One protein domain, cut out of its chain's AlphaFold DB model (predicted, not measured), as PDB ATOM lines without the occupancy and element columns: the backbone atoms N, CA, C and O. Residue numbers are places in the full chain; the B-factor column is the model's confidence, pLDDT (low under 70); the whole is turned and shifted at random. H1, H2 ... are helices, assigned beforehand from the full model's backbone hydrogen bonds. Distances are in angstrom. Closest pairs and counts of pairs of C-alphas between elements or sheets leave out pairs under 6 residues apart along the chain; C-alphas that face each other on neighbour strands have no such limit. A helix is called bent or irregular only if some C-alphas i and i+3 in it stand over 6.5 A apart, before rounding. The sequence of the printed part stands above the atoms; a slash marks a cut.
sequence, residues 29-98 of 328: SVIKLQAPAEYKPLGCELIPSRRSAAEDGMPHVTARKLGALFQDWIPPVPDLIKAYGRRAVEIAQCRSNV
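What this domain is: This is residues 29 to 98 of the 328 residues of an uncharacterized protein of Gibberella intermedia (UniProt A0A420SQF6). Four helices make a loose, open ring: H4 and H1 lie side by side along one part of it, H2 and H3 follow each other nearly end to end along another, and residues 71 to 77 lead round from H3 to H4. Residues 29 to 36 cross over the ring from beside H3 to H1. The printed part has 70 residues with four named helices, in the order H1, H2, H3, H4, and no named strand; its class is all helix. It is only just loose, close to compact, with a radius of gyration of the C-alphas of 13.6 A, and only just flat, spanning 42 by 28 by 16 A.

How they stand to each other: Begin with the longest helix, H4, residues 78 to 93. H1, residues 37 to 45, touches it; their closest C-alphas, those of Glu 38 and Gly 85, are 4.9 A apart. The two run the same way at a shallow tilt of 16 degrees. Go on to H2, residues 48 to 55, which is close to H1 but not clearly touching: the closest C-alphas, of Gly 43 and Arg 51, are 6.4 A apart. H3, residues 58 to 70, and H2 only just touch, and only at the corner, with 3 pairs of C-alphas within 8 A; H3 does so with residues 59 to 60 alone, and the closest C-alphas are those of Ala 54 and His 60, at 5.1 A. H3 and H4 are apart, and so are H1 and H3, and H2 and H4. In H2, H3 and H4 every O i to N i+4 pair is within hydrogen-bond range; in H1 it is 0 of 5, beside 5 of 6 O i to N i+3 pairs.

Where its parts are: Find C-alpha 78 at (-21.510, 63.626, 92.336); from there H4 runs 22.5 A to C-alpha 93 at (-18.918, 48.026, 76.286). H3 covers 18.3 A, H1 14.9 A and H2 10.4 A. H1 is irregular: C-alphas 38 and 41 are 7.2 A apart.

The domain as a whole: The two C-alphas farthest apart, those of Asp 72 and Asn 97, are 42.3 A apart. The printed part has no cut and no long link. Residues 66 to 77, of which 66 to 70 belong to H3, stand free. Look for pLDDT under 70 at residues 29 to 34 and 92 to 98.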
ATOM      1  N   SER A  29       0.467  57.466  97.177       51.69
ATOM      2  CA  SER A  29       0.191  56.175  96.521       51.69
ATOM      3  C   SER A  29      -0.148  55.020  97.479       51.69
ATOM      4  O   SER A  29      -0.723  54.023  97.049       51.69
ATOM      5  N   VAL A  30       0.147  55.149  98.779       54.41
ATOM      6  CA  VAL A  30       0.062  54.033  99.746       54.41
ATOM      7  C   VAL A  30      -1.379  53.649 100.114       54.41
ATOM      8  O   VAL A  30      -1.652  52.516 100.510       54.41
ATOM      9  N   ILE A  31      -2.338  54.563  99.969       58.75
ATOM     10  CA  ILE A  31      -3.744  54.296 100.290       58.75
ATOM     11  C   ILE A  31      -4.447  53.880  98.998       58.75
ATOM     12  O   ILE A  31      -4.464  54.647  98.052       58.75
ATOM     13  N   LYS A  32      -5.074  52.704  98.926       63.09
ATOM     14  CA  LYS A  32      -5.922  52.346  97.775       63.09
ATOM     15  C   LYS A  32      -7.347  52.833  98.028       63.09
ATOM     16  O   LYS A  32      -7.998  52.379  98.966       63.09
ATOM     17  N   LEU A  33      -7.827  53.776  97.213       66.94
ATOM     18  CA  LEU A  33      -9.224  54.223  97.270       66.94
ATOM     19  C   LEU A  33     -10.038  53.383  96.287       66.94
ATOM     20  O   LEU A  33      -9.619  53.187  95.149       66.94
ATOM     21  N   GLN A  34     -11.187  52.889  96.732       66.88
ATOM     22  CA  GLN A  34     -12.093  52.155  95.858       66.88
ATOM     23  C   GLN A  34     -12.661  53.095  94.794       66.88
ATOM     24  O   GLN A  34     -13.069  54.216  95.108       66.88
ATOM     25  N   ALA A  35     -12.694  52.631  93.545       73.94
ATOM     26  CA  ALA A  35     -13.325  53.376  92.468       73.94
ATOM     27  C   ALA A  35     -14.819  53.608  92.786       73.94
ATOM     28  O   ALA A  35     -15.462  52.716  93.366       73.94
ATOM     29  N   PRO A  36     -15.391  54.766  92.400       80.75
ATOM     30  CA  PRO A  36     -16.826  55.001  92.507       80.75
ATOM     31  C   PRO A  36     -17.614  53.883  91.815       80.75
ATOM     32  O   PRO A  36     -17.131  53.253  90.867       80.75
ATOM     33  N   ALA A  37     -18.821  53.605  92.308       82.12
ATOM     34  CA  ALA A  37     -19.611  52.450  91.878       82.12
ATOM     35  C   ALA A  37     -19.854  52.432  90.359       82.12
ATOM     36  O   ALA A  37     -19.919  51.361  89.759       82.12
ATOM     37  N   GLU A  38     -19.920  53.609  89.745       82.69
ATOM     38  CA  GLU A  38     -20.161  53.826  88.324       82.69
ATOM     39  C   GLU A  38     -19.014  53.352  87.426       82.69
ATOM     40  O   GLU A  38     -19.264  53.018  86.275       82.69
ATOM     41  N   TYR A  39     -17.783  53.259  87.939       80.50
ATOM     42  CA  TYR A  39     -16.606  52.829  87.168       80.50
ATOM     43  C   TYR A  39     -16.258  51.357  87.380       80.50
ATOM     44  O   TYR A  39     -15.412  50.818  86.671       80.50
ATOM     45  N   LYS A  40     -16.902  50.669  88.333       82.94
ATOM     46  CA  LYS A  40     -16.634  49.246  88.596       82.94
ATOM     47  C   LYS A  40     -16.768  48.351  87.354       82.94
ATOM     48  O   LYS A  40     -15.898  47.498  87.177       82.94
ATOM     49  N   PRO A  41     -17.776  48.529  86.473       82.12
ATOM     50  CA  PRO A  41     -17.897  47.708  85.267       82.12
ATOM     51  C   PRO A  41     -16.733  47.895  84.283       82.12
ATOM     52  O   PRO A  41     -16.380  46.957  83.574       82.12
ATOM     53  N   LEU A  42     -16.095  49.073  84.277       79.31
ATOM     54  CA  LEU A  42     -14.998  49.409  83.365       79.31
ATOM     55  C   LEU A  42     -13.792  48.487  83.558       79.31
ATOM     56  O   LEU A  42     -13.135  48.119  82.587       79.31
ATOM     57  N   GLY A  43     -13.526  48.077  84.802       74.12
ATOM     58  CA  GLY A  43     -12.440  47.154  85.117       74.12
ATOM     59  C   GLY A  43     -12.524  45.892  84.264       74.12
ATOM     60  O   GLY A  43     -11.541  45.540  83.616       74.12
ATOM     61  N   CYS A  44     -13.706  45.274  84.182       75.00
ATOM     62  CA  CYS A  44     -13.954  44.046  83.421       75.00
ATOM     63  C   CYS A  44     -13.737  44.206  81.908       75.00
ATOM     64  O   CYS A  44     -13.292  43.256  81.271       75.00
ATOM     65  N   GLU A  45     -13.977  45.400  81.361       75.69
ATOM     66  CA  GLU A  45     -13.836  45.684  79.927       75.69
ATOM     67  C   GLU A  45     -12.394  46.013  79.507       75.69
ATOM     68  O   GLU A  45     -12.004  45.841  78.346       75.69
ATOM     69  N   LEU A  46     -11.557  46.480  80.432       72.88
ATOM     70  CA  LEU A  46     -10.169  46.815  80.123       72.88
ATOM     71  C   LEU A  46      -9.302  45.562  79.957       72.88
ATOM     72  O   LEU A  46      -9.383  44.609  80.734       72.88
ATOM     73  N   ILE A  47      -8.405  45.608  78.967       74.81
ATOM     74  CA  ILE A  47      -7.360  44.594  78.800       74.81
ATOM     75  C   ILE A  47      -6.425  44.572  80.026       74.81
ATOM     76  O   ILE A  47      -6.201  45.627  80.632       74.81
ATOM     77  N   PRO A  48      -5.833  43.413  80.379       74.94
ATOM     78  CA  PRO A  48      -5.087  43.247  81.630       74.94
ATOM     79  C   PRO A  48      -3.961  44.266  81.841       74.94
ATOM     80  O   PRO A  48      -3.800  44.787  82.942       74.94
ATOM     81  N   SER A  49      -3.227  44.616  80.779       70.94
ATOM     82  CA  SER A  49      -2.151  45.613  80.834       70.94
ATOM     83  C   SER A  49      -2.662  47.014  81.183       70.94
ATOM     84  O   SER A  49      -2.083  47.691  82.030       70.94
ATOM     85  N   ARG A  50      -3.780  47.445  80.582       76.00
ATOM     86  CA  ARG A  50      -4.391  48.759  80.853       76.00
ATOM     87  C   ARG A  50      -5.032  48.813  82.233       76.00
ATOM     88  O   ARG A  50      -4.925  49.841  82.891       76.00
ATOM     89  N   ARG A  51      -5.639  47.711  82.686       80.75
ATOM     90  CA  ARG A  51      -6.156  47.592  84.055       80.75
ATOM     91  C   ARG A  51      -5.025  47.743  85.073       80.75
ATOM     92  O   ARG A  51      -5.110  48.601  85.941       80.75
ATOM     93  N   SER A  52      -3.932  47.001  84.896       78.31
ATOM     94  CA  SER A  52      -2.760  47.092  85.775       78.31
ATOM     95  C   SER A  52      -2.138  48.496  85.772       78.31
ATOM     96  O   SER A  52      -1.832  49.032  86.833       78.31
ATOM     97  N   ALA A  53      -2.033  49.152  84.611       75.94
ATOM     98  CA  ALA A  53      -1.527  50.524  84.530       75.94
ATOM     99  C   ALA A  53      -2.437  51.560  85.229       75.94
ATOM    100  O   ALA A  53      -1.934  52.538  85.785       75.94
ATOM    101  N   ALA A  54      -3.757  51.354  85.203       77.12
ATOM    102  CA  ALA A  54      -4.745  52.241  85.822       77.12
ATOM    103  C   ALA A  54      -4.922  52.006  87.336       77.12
ATOM    104  O   ALA A  54      -5.265  52.940  88.063       77.12
ATOM    105  N   GLU A  55      -4.699  50.778  87.809       79.62
ATOM    106  CA  GLU A  55      -4.845  50.403  89.221       79.62
ATOM    107  C   GLU A  55      -3.540  50.547  90.014       79.62
ATOM    108  O   GLU A  55      -3.573  51.027  91.142       79.62
ATOM    109  N   ASP A  56      -2.401  50.173  89.422       78.69
ATOM    110  CA  ASP A  56      -1.108  50.083  90.116       78.69
ATOM    111  C   ASP A  56       0.043  50.804  89.380       78.69
ATOM    112  O   ASP A  56       1.159  50.888  89.893       78.69
ATOM    113  N   GLY A  57      -0.191  51.328  88.173       79.88
ATOM    114  CA  GLY A  57       0.850  51.942  87.344       79.88
ATOM    115  C   GLY A  57       1.129  53.421  87.629       79.88
ATOM    116  O   GLY A  57       0.453  54.094  88.405       79.88
ATOM    117  N   MET A  58       2.107  53.987  86.915       73.75
ATOM    118  CA  MET A  58       2.431  55.422  87.003       73.75
ATOM    119  C   MET A  58       1.257  56.369  86.685       73.75
ATOM    120  O   MET A  58       1.161  57.411  87.345       73.75
ATOM    121  N   PRO A  59       0.334  56.046  85.754       76.81
ATOM    122  CA  PRO A  59      -0.882  56.837  85.566       76.81
ATOM    123  C   PRO A  59      -1.737  56.920  86.838       76.81
ATOM    124  O   PRO A  59      -2.175  58.013  87.196       76.81
ATOM    125  N   HIS A  60      -1.902  55.806  87.565       81.50
ATOM    126  CA  HIS A  60      -2.605  55.769  88.852       81.50
ATOM    127  C   HIS A  60      -1.966  56.716  89.869       81.50
ATOM    128  O   HIS A  60      -2.630  57.575  90.453       81.50
ATOM    129  N   VAL A  61      -0.647  56.589  90.045       78.62
ATOM    130  CA  VAL A  61       0.130  57.398  90.995       78.62
ATOM    131  C   VAL A  61       0.009  58.887  90.670       78.62
ATOM    132  O   VAL A  61      -0.167  59.708  91.570       78.62
ATOM    133  N   THR A  62       0.060  59.243  89.387       81.44
ATOM    134  CA  THR A  62      -0.019  60.636  88.926       81.44
ATOM    135  C   THR A  62      -1.409  61.221  89.158       81.44
ATOM    136  O   THR A  62      -1.530  62.276  89.780       81.44
ATOM    137  N   ALA A  63      -2.463  60.511  88.744       79.31
ATOM    138  CA  ALA A  63      -3.847  60.930  88.960       79.31
ATOM    139  C   ALA A  63      -4.157  61.115  90.452       79.31
ATOM    140  O   ALA A  63      -4.839  62.061  90.837       79.31
ATOM    141  N   ARG A  64      -3.596  60.257  91.310       76.75
ATOM    142  CA  ARG A  64      -3.769  60.335  92.762       76.75
ATOM    143  C   ARG A  64      -3.050  61.522  93.393       76.75
ATOM    144  O   ARG A  64      -3.625  62.186  94.251       76.75
ATOM    145  N   LYS A  65      -1.821  61.810  92.955       79.25
ATOM    146  CA  LYS A  65      -1.085  63.007  93.388       79.25
ATOM    147  C   LYS A  65      -1.843  64.275  93.005       79.25
ATOM    148  O   LYS A  65      -2.025  65.139  93.850       79.25
ATOM    149  N   LEU A  66      -2.350  64.353  91.774       80.06
ATOM    150  CA  LEU A  66      -3.176  65.478  91.328       80.06
ATOM    151  C   LEU A  66      -4.479  65.575  92.129       80.06
ATOM    152  O   LEU A  66      -4.817  66.650  92.612       80.06
ATOM    153  N   GLY A  67      -5.173  64.455  92.339       76.19
ATOM    154  CA  GLY A  67      -6.390  64.411  93.148       76.19
ATOM    155  C   GLY A  67      -6.171  64.935  94.566       76.19
ATOM    156  O   GLY A  67      -6.957  65.752  95.023       76.19
ATOM    157  N   ALA A  68      -5.078  64.537  95.226       76.81
ATOM    158  CA  ALA A  68      -4.722  65.029  96.558       76.81
ATOM    159  C   ALA A  68      -4.346  66.521  96.561       76.81
ATOM    160  O   ALA A  68      -4.705  67.236  97.492       76.81
ATOM    161  N   LEU A  69      -3.653  67.003  95.521       79.00
ATOM    162  CA  LEU A  69      -3.260  68.411  95.395       79.00
ATOM    163  C   LEU A  69      -4.455  69.346  95.175       79.00
ATOM    164  O   LEU A  69      -4.453  70.464  95.677       79.00
ATOM    165  N   PHE A  70      -5.464  68.896  94.427       81.19
ATOM    166  CA  PHE A  70      -6.619  69.713  94.048       81.19
ATOM    167  C   PHE A  70      -7.894  69.384  94.832       81.19
ATOM    168  O   PHE A  70      -8.938  69.973  94.556       81.19
ATOM    169  N   GLN A  71      -7.834  68.474  95.810       78.44
ATOM    170  CA  GLN A  71      -9.012  67.995  96.539       78.44
ATOM    171  C   GLN A  71      -9.810  69.136  97.184       78.44
ATOM    172  O   GLN A  71     -11.036  69.126  97.140       78.44
ATOM    173  N   ASP A  72      -9.114  70.137  97.723       80.00
ATOM    174  CA  ASP A  72      -9.731  71.272  98.414       80.00
ATOM    175  C   ASP A  72     -10.304  72.325  97.451       80.00
ATOM    176  O   ASP A  72     -11.074  73.193  97.860       80.00
ATOM    177  N   TRP A  73      -9.921  72.280  96.172       83.44
ATOM    178  CA  TRP A  73     -10.350  73.247  95.152       83.44
ATOM    179  C   TRP A  73     -11.536  72.745  94.330       83.44
ATOM    180  O   TRP A  73     -12.183  73.532  93.638       83.44
ATOM    181  N   ILE A  74     -11.826  71.445  94.390       75.62
ATOM    182  CA  ILE A  74     -12.877  70.821  93.594       75.62
ATOM    183  C   ILE A  74     -14.148  70.719  94.450       75.62
ATOM    184  O   ILE A  74     -14.164  69.980  95.437       75.62
ATOM    185  N   PRO A  75     -15.241  71.421  94.093       84.12
ATOM    186  CA  PRO A  75     -16.511  71.253  94.786       84.12
ATOM    187  C   PRO A  75     -17.032  69.816  94.610       84.12
ATOM    188  O   PRO A  75     -16.712  69.155  93.620       84.12
ATOM    189  N   PRO A  76     -17.865  69.306  95.533       82.31
ATOM    190  CA  PRO A  76     -18.455  67.982  95.382       82.31
ATOM    191  C   PRO A  76     -19.331  67.933  94.123       82.31
ATOM    192  O   PRO A  76     -20.344  68.623  94.029       82.31
ATOM    193  N   VAL A  77     -18.945  67.090  93.161       86.75
ATOM    194  CA  VAL A  77     -19.596  66.955  91.843       86.75
ATOM    195  C   VAL A  77     -20.121  65.528  91.592       86.75
ATOM    196  O   VAL A  77     -19.697  64.858  90.648       86.75
ATOM    197  N   PRO A  78     -21.047  65.013  92.425       85.62
ATOM    198  CA  PRO A  78     -21.510  63.626  92.336       85.62
ATOM    199  C   PRO A  78     -22.202  63.312  91.001       85.62
ATOM    200  O   PRO A  78     -21.976  62.247  90.429       85.62
ATOM    201  N   ASP A  79     -22.990  64.246  90.461       82.12
ATOM    202  CA  ASP A  79     -23.701  64.043  89.193       82.12
ATOM    203  C   ASP A  79     -22.750  63.970  87.998       82.12
ATOM    204  O   ASP A  79     -22.967  63.171  87.086       82.12
ATOM    205  N   LEU A  80     -21.655  64.738  88.029       79.06
ATOM    206  CA  LEU A  80     -20.629  64.704  86.990       79.06
ATOM    207  C   LEU A  80     -19.864  63.380  87.016       79.06
ATOM    208  O   LEU A  80     -19.707  62.742  85.978       79.06
ATOM    209  N   ILE A  81     -19.444  62.933  88.205       80.88
ATOM    210  CA  ILE A  81     -18.773  61.637  88.391       80.88
ATOM    211  C   ILE A  81     -19.672  60.505  87.892       80.88
ATOM    212  O   ILE A  81     -19.196  59.585  87.226       80.88
ATOM    213  N   LYS A  82     -20.979  60.602  88.163       80.12
ATOM    214  CA  LYS A  82     -21.976  59.621  87.743       80.12
ATOM    215  C   LYS A  82     -22.204  59.617  86.232       80.12
ATOM    216  O   LYS A  82     -22.284  58.541  85.642       80.12
ATOM    217  N   ALA A  83     -22.337  60.790  85.614       79.50
ATOM    218  CA  ALA A  83     -22.521  60.925  84.170       79.50
ATOM    219  C   ALA A  83     -21.283  60.433  83.409       79.50
ATOM    220  O   ALA A  83     -21.402  59.597  82.516       79.50
ATOM    221  N   TYR A  84     -20.093  60.872  83.829       80.12
ATOM    222  CA  TYR A  84     -18.831  60.451  83.230       80.12
ATOM    223  C   TYR A  84     -18.575  58.953  83.433       80.12
ATOM    224  O   TYR A  84     -18.195  58.265  82.492       80.12
ATOM    225  N   GLY A  85     -18.836  58.417  84.631       78.94
ATOM    226  CA  GLY A  85     -18.658  56.993  84.923       78.94
ATOM    227  C   GLY A  85     -19.538  56.099  84.053       78.94
ATOM    228  O   GLY A  85     -19.037  55.151  83.452       78.94
ATOM    229  N   ARG A  86     -20.824  56.448  83.895       79.75
ATOM    230  CA  ARG A  86     -21.709  55.735  82.957       79.75
ATOM    231  C   ARG A  86     -21.198  55.818  81.528       79.75
ATOM    232  O   ARG A  86     -21.149  54.794  80.854       79.75
ATOM    233  N   ARG A  87     -20.764  57.003  81.093       75.06
ATOM    234  CA  ARG A  87     -20.261  57.191  79.734       75.06
ATOM    235  C   ARG A  87     -19.002  56.371  79.459       75.06
ATOM    236  O   ARG A  87     -18.916  55.707  78.434       75.06
ATOM    237  N   ALA A  88     -18.056  56.351  80.395       75.44
ATOM    238  CA  ALA A  88     -16.839  55.553  80.280       75.44
ATOM    239  C   ALA A  88     -17.143  54.048  80.150       75.44
ATOM    240  O   ALA A  88     -16.496  53.352  79.369       75.44
ATOM    241  N   VAL A  89     -18.148  53.553  80.881       78.19
ATOM    242  CA  VAL A  89     -18.610  52.161  80.780       78.19
ATOM    243  C   VAL A  89     -19.285  51.882  79.434       78.19
ATOM    244  O   VAL A  89     -18.953  50.883  78.804       78.19
ATOM    245  N   GLU A  90     -20.174  52.760  78.959       75.81
ATOM    246  CA  GLU A  90     -20.823  52.632  77.640       75.81
ATOM    247  C   GLU A  90     -19.799  52.539  76.501       75.81
ATOM    248  O   GLU A  90     -19.917  51.685  75.619       75.81
ATOM    249  N   ILE A  91     -18.767  53.387  76.547       71.25
ATOM    250  CA  ILE A  91     -17.674  53.389  75.568       71.25
ATOM    251  C   ILE A  91     -16.936  52.049  75.597       71.25
ATOM    252  O   ILE A  91     -16.692  51.450  74.551       71.25
ATOM    253  N   ALA A  92     -16.610  51.550  76.789       66.69
ATOM    254  CA  ALA A  92     -15.865  50.306  76.933       66.69
ATOM    255  C   ALA A  92     -16.669  49.061  76.514       66.69
ATOM    256  O   ALA A  92     -16.083  48.099  76.019       66.69
ATOM    257  N   GLN A  93     -17.996  49.101  76.665       68.75
ATOM    258  CA  GLN A  93     -18.918  48.026  76.286       68.75
ATOM    259  C   GLN A  93     -19.280  48.011  74.795       68.75
ATOM    260  O   GLN A  93     -19.779  47.000  74.302       68.75
ATOM    261  N   CYS A  94     -19.002  49.082  74.045       59.88
ATOM    262  CA  CYS A  94     -19.154  49.121  72.588       59.88
ATOM    263  C   CYS A  94     -18.071  48.288  71.876       59.88
ATOM    264  O   CYS A  94     -17.328  48.786  71.032       59.88
ATOM    265  N   ARG A  95     -17.979  46.993  72.181       52.22
ATOM    266  CA  ARG A  95     -17.249  46.024  71.369       52.22
ATOM    267  C   ARG A  95     -18.250  45.307  70.470       52.22
ATOM    268  O   ARG A  95     -19.065  44.520  70.936       52.22
ATOM    269  N   SER A  96     -18.133  45.541  69.164       40.28
ATOM    270  CA  SER A  96     -18.551  44.636  68.076       40.28
ATOM    271  C   SER A  96     -19.984  44.632  67.505       40.28
ATOM    272  O   SER A  96     -20.231  43.806  66.640       40.28
ATOM    273  N   ASN A  97     -20.896  45.563  67.815       33.03
ATOM    274  CA  ASN A  97     -22.100  45.752  66.975       33.03
ATOM    275  C   ASN A  97     -22.536  47.221  66.916       33.03
ATOM    276  O   ASN A  97     -23.067  47.770  67.878       33.03
ATOM    277  N   VAL A  98     -22.302  47.853  65.769       37.22
ATOM    278  CA  VAL A  98     -22.674  49.244  65.498       37.22
ATOM    279  C   VAL A  98     -24.152  49.304  65.104       37.22
ATOM    280  O   VAL A  98     -24.515  49.074  63.956       37.22
TER     281      VAL A  98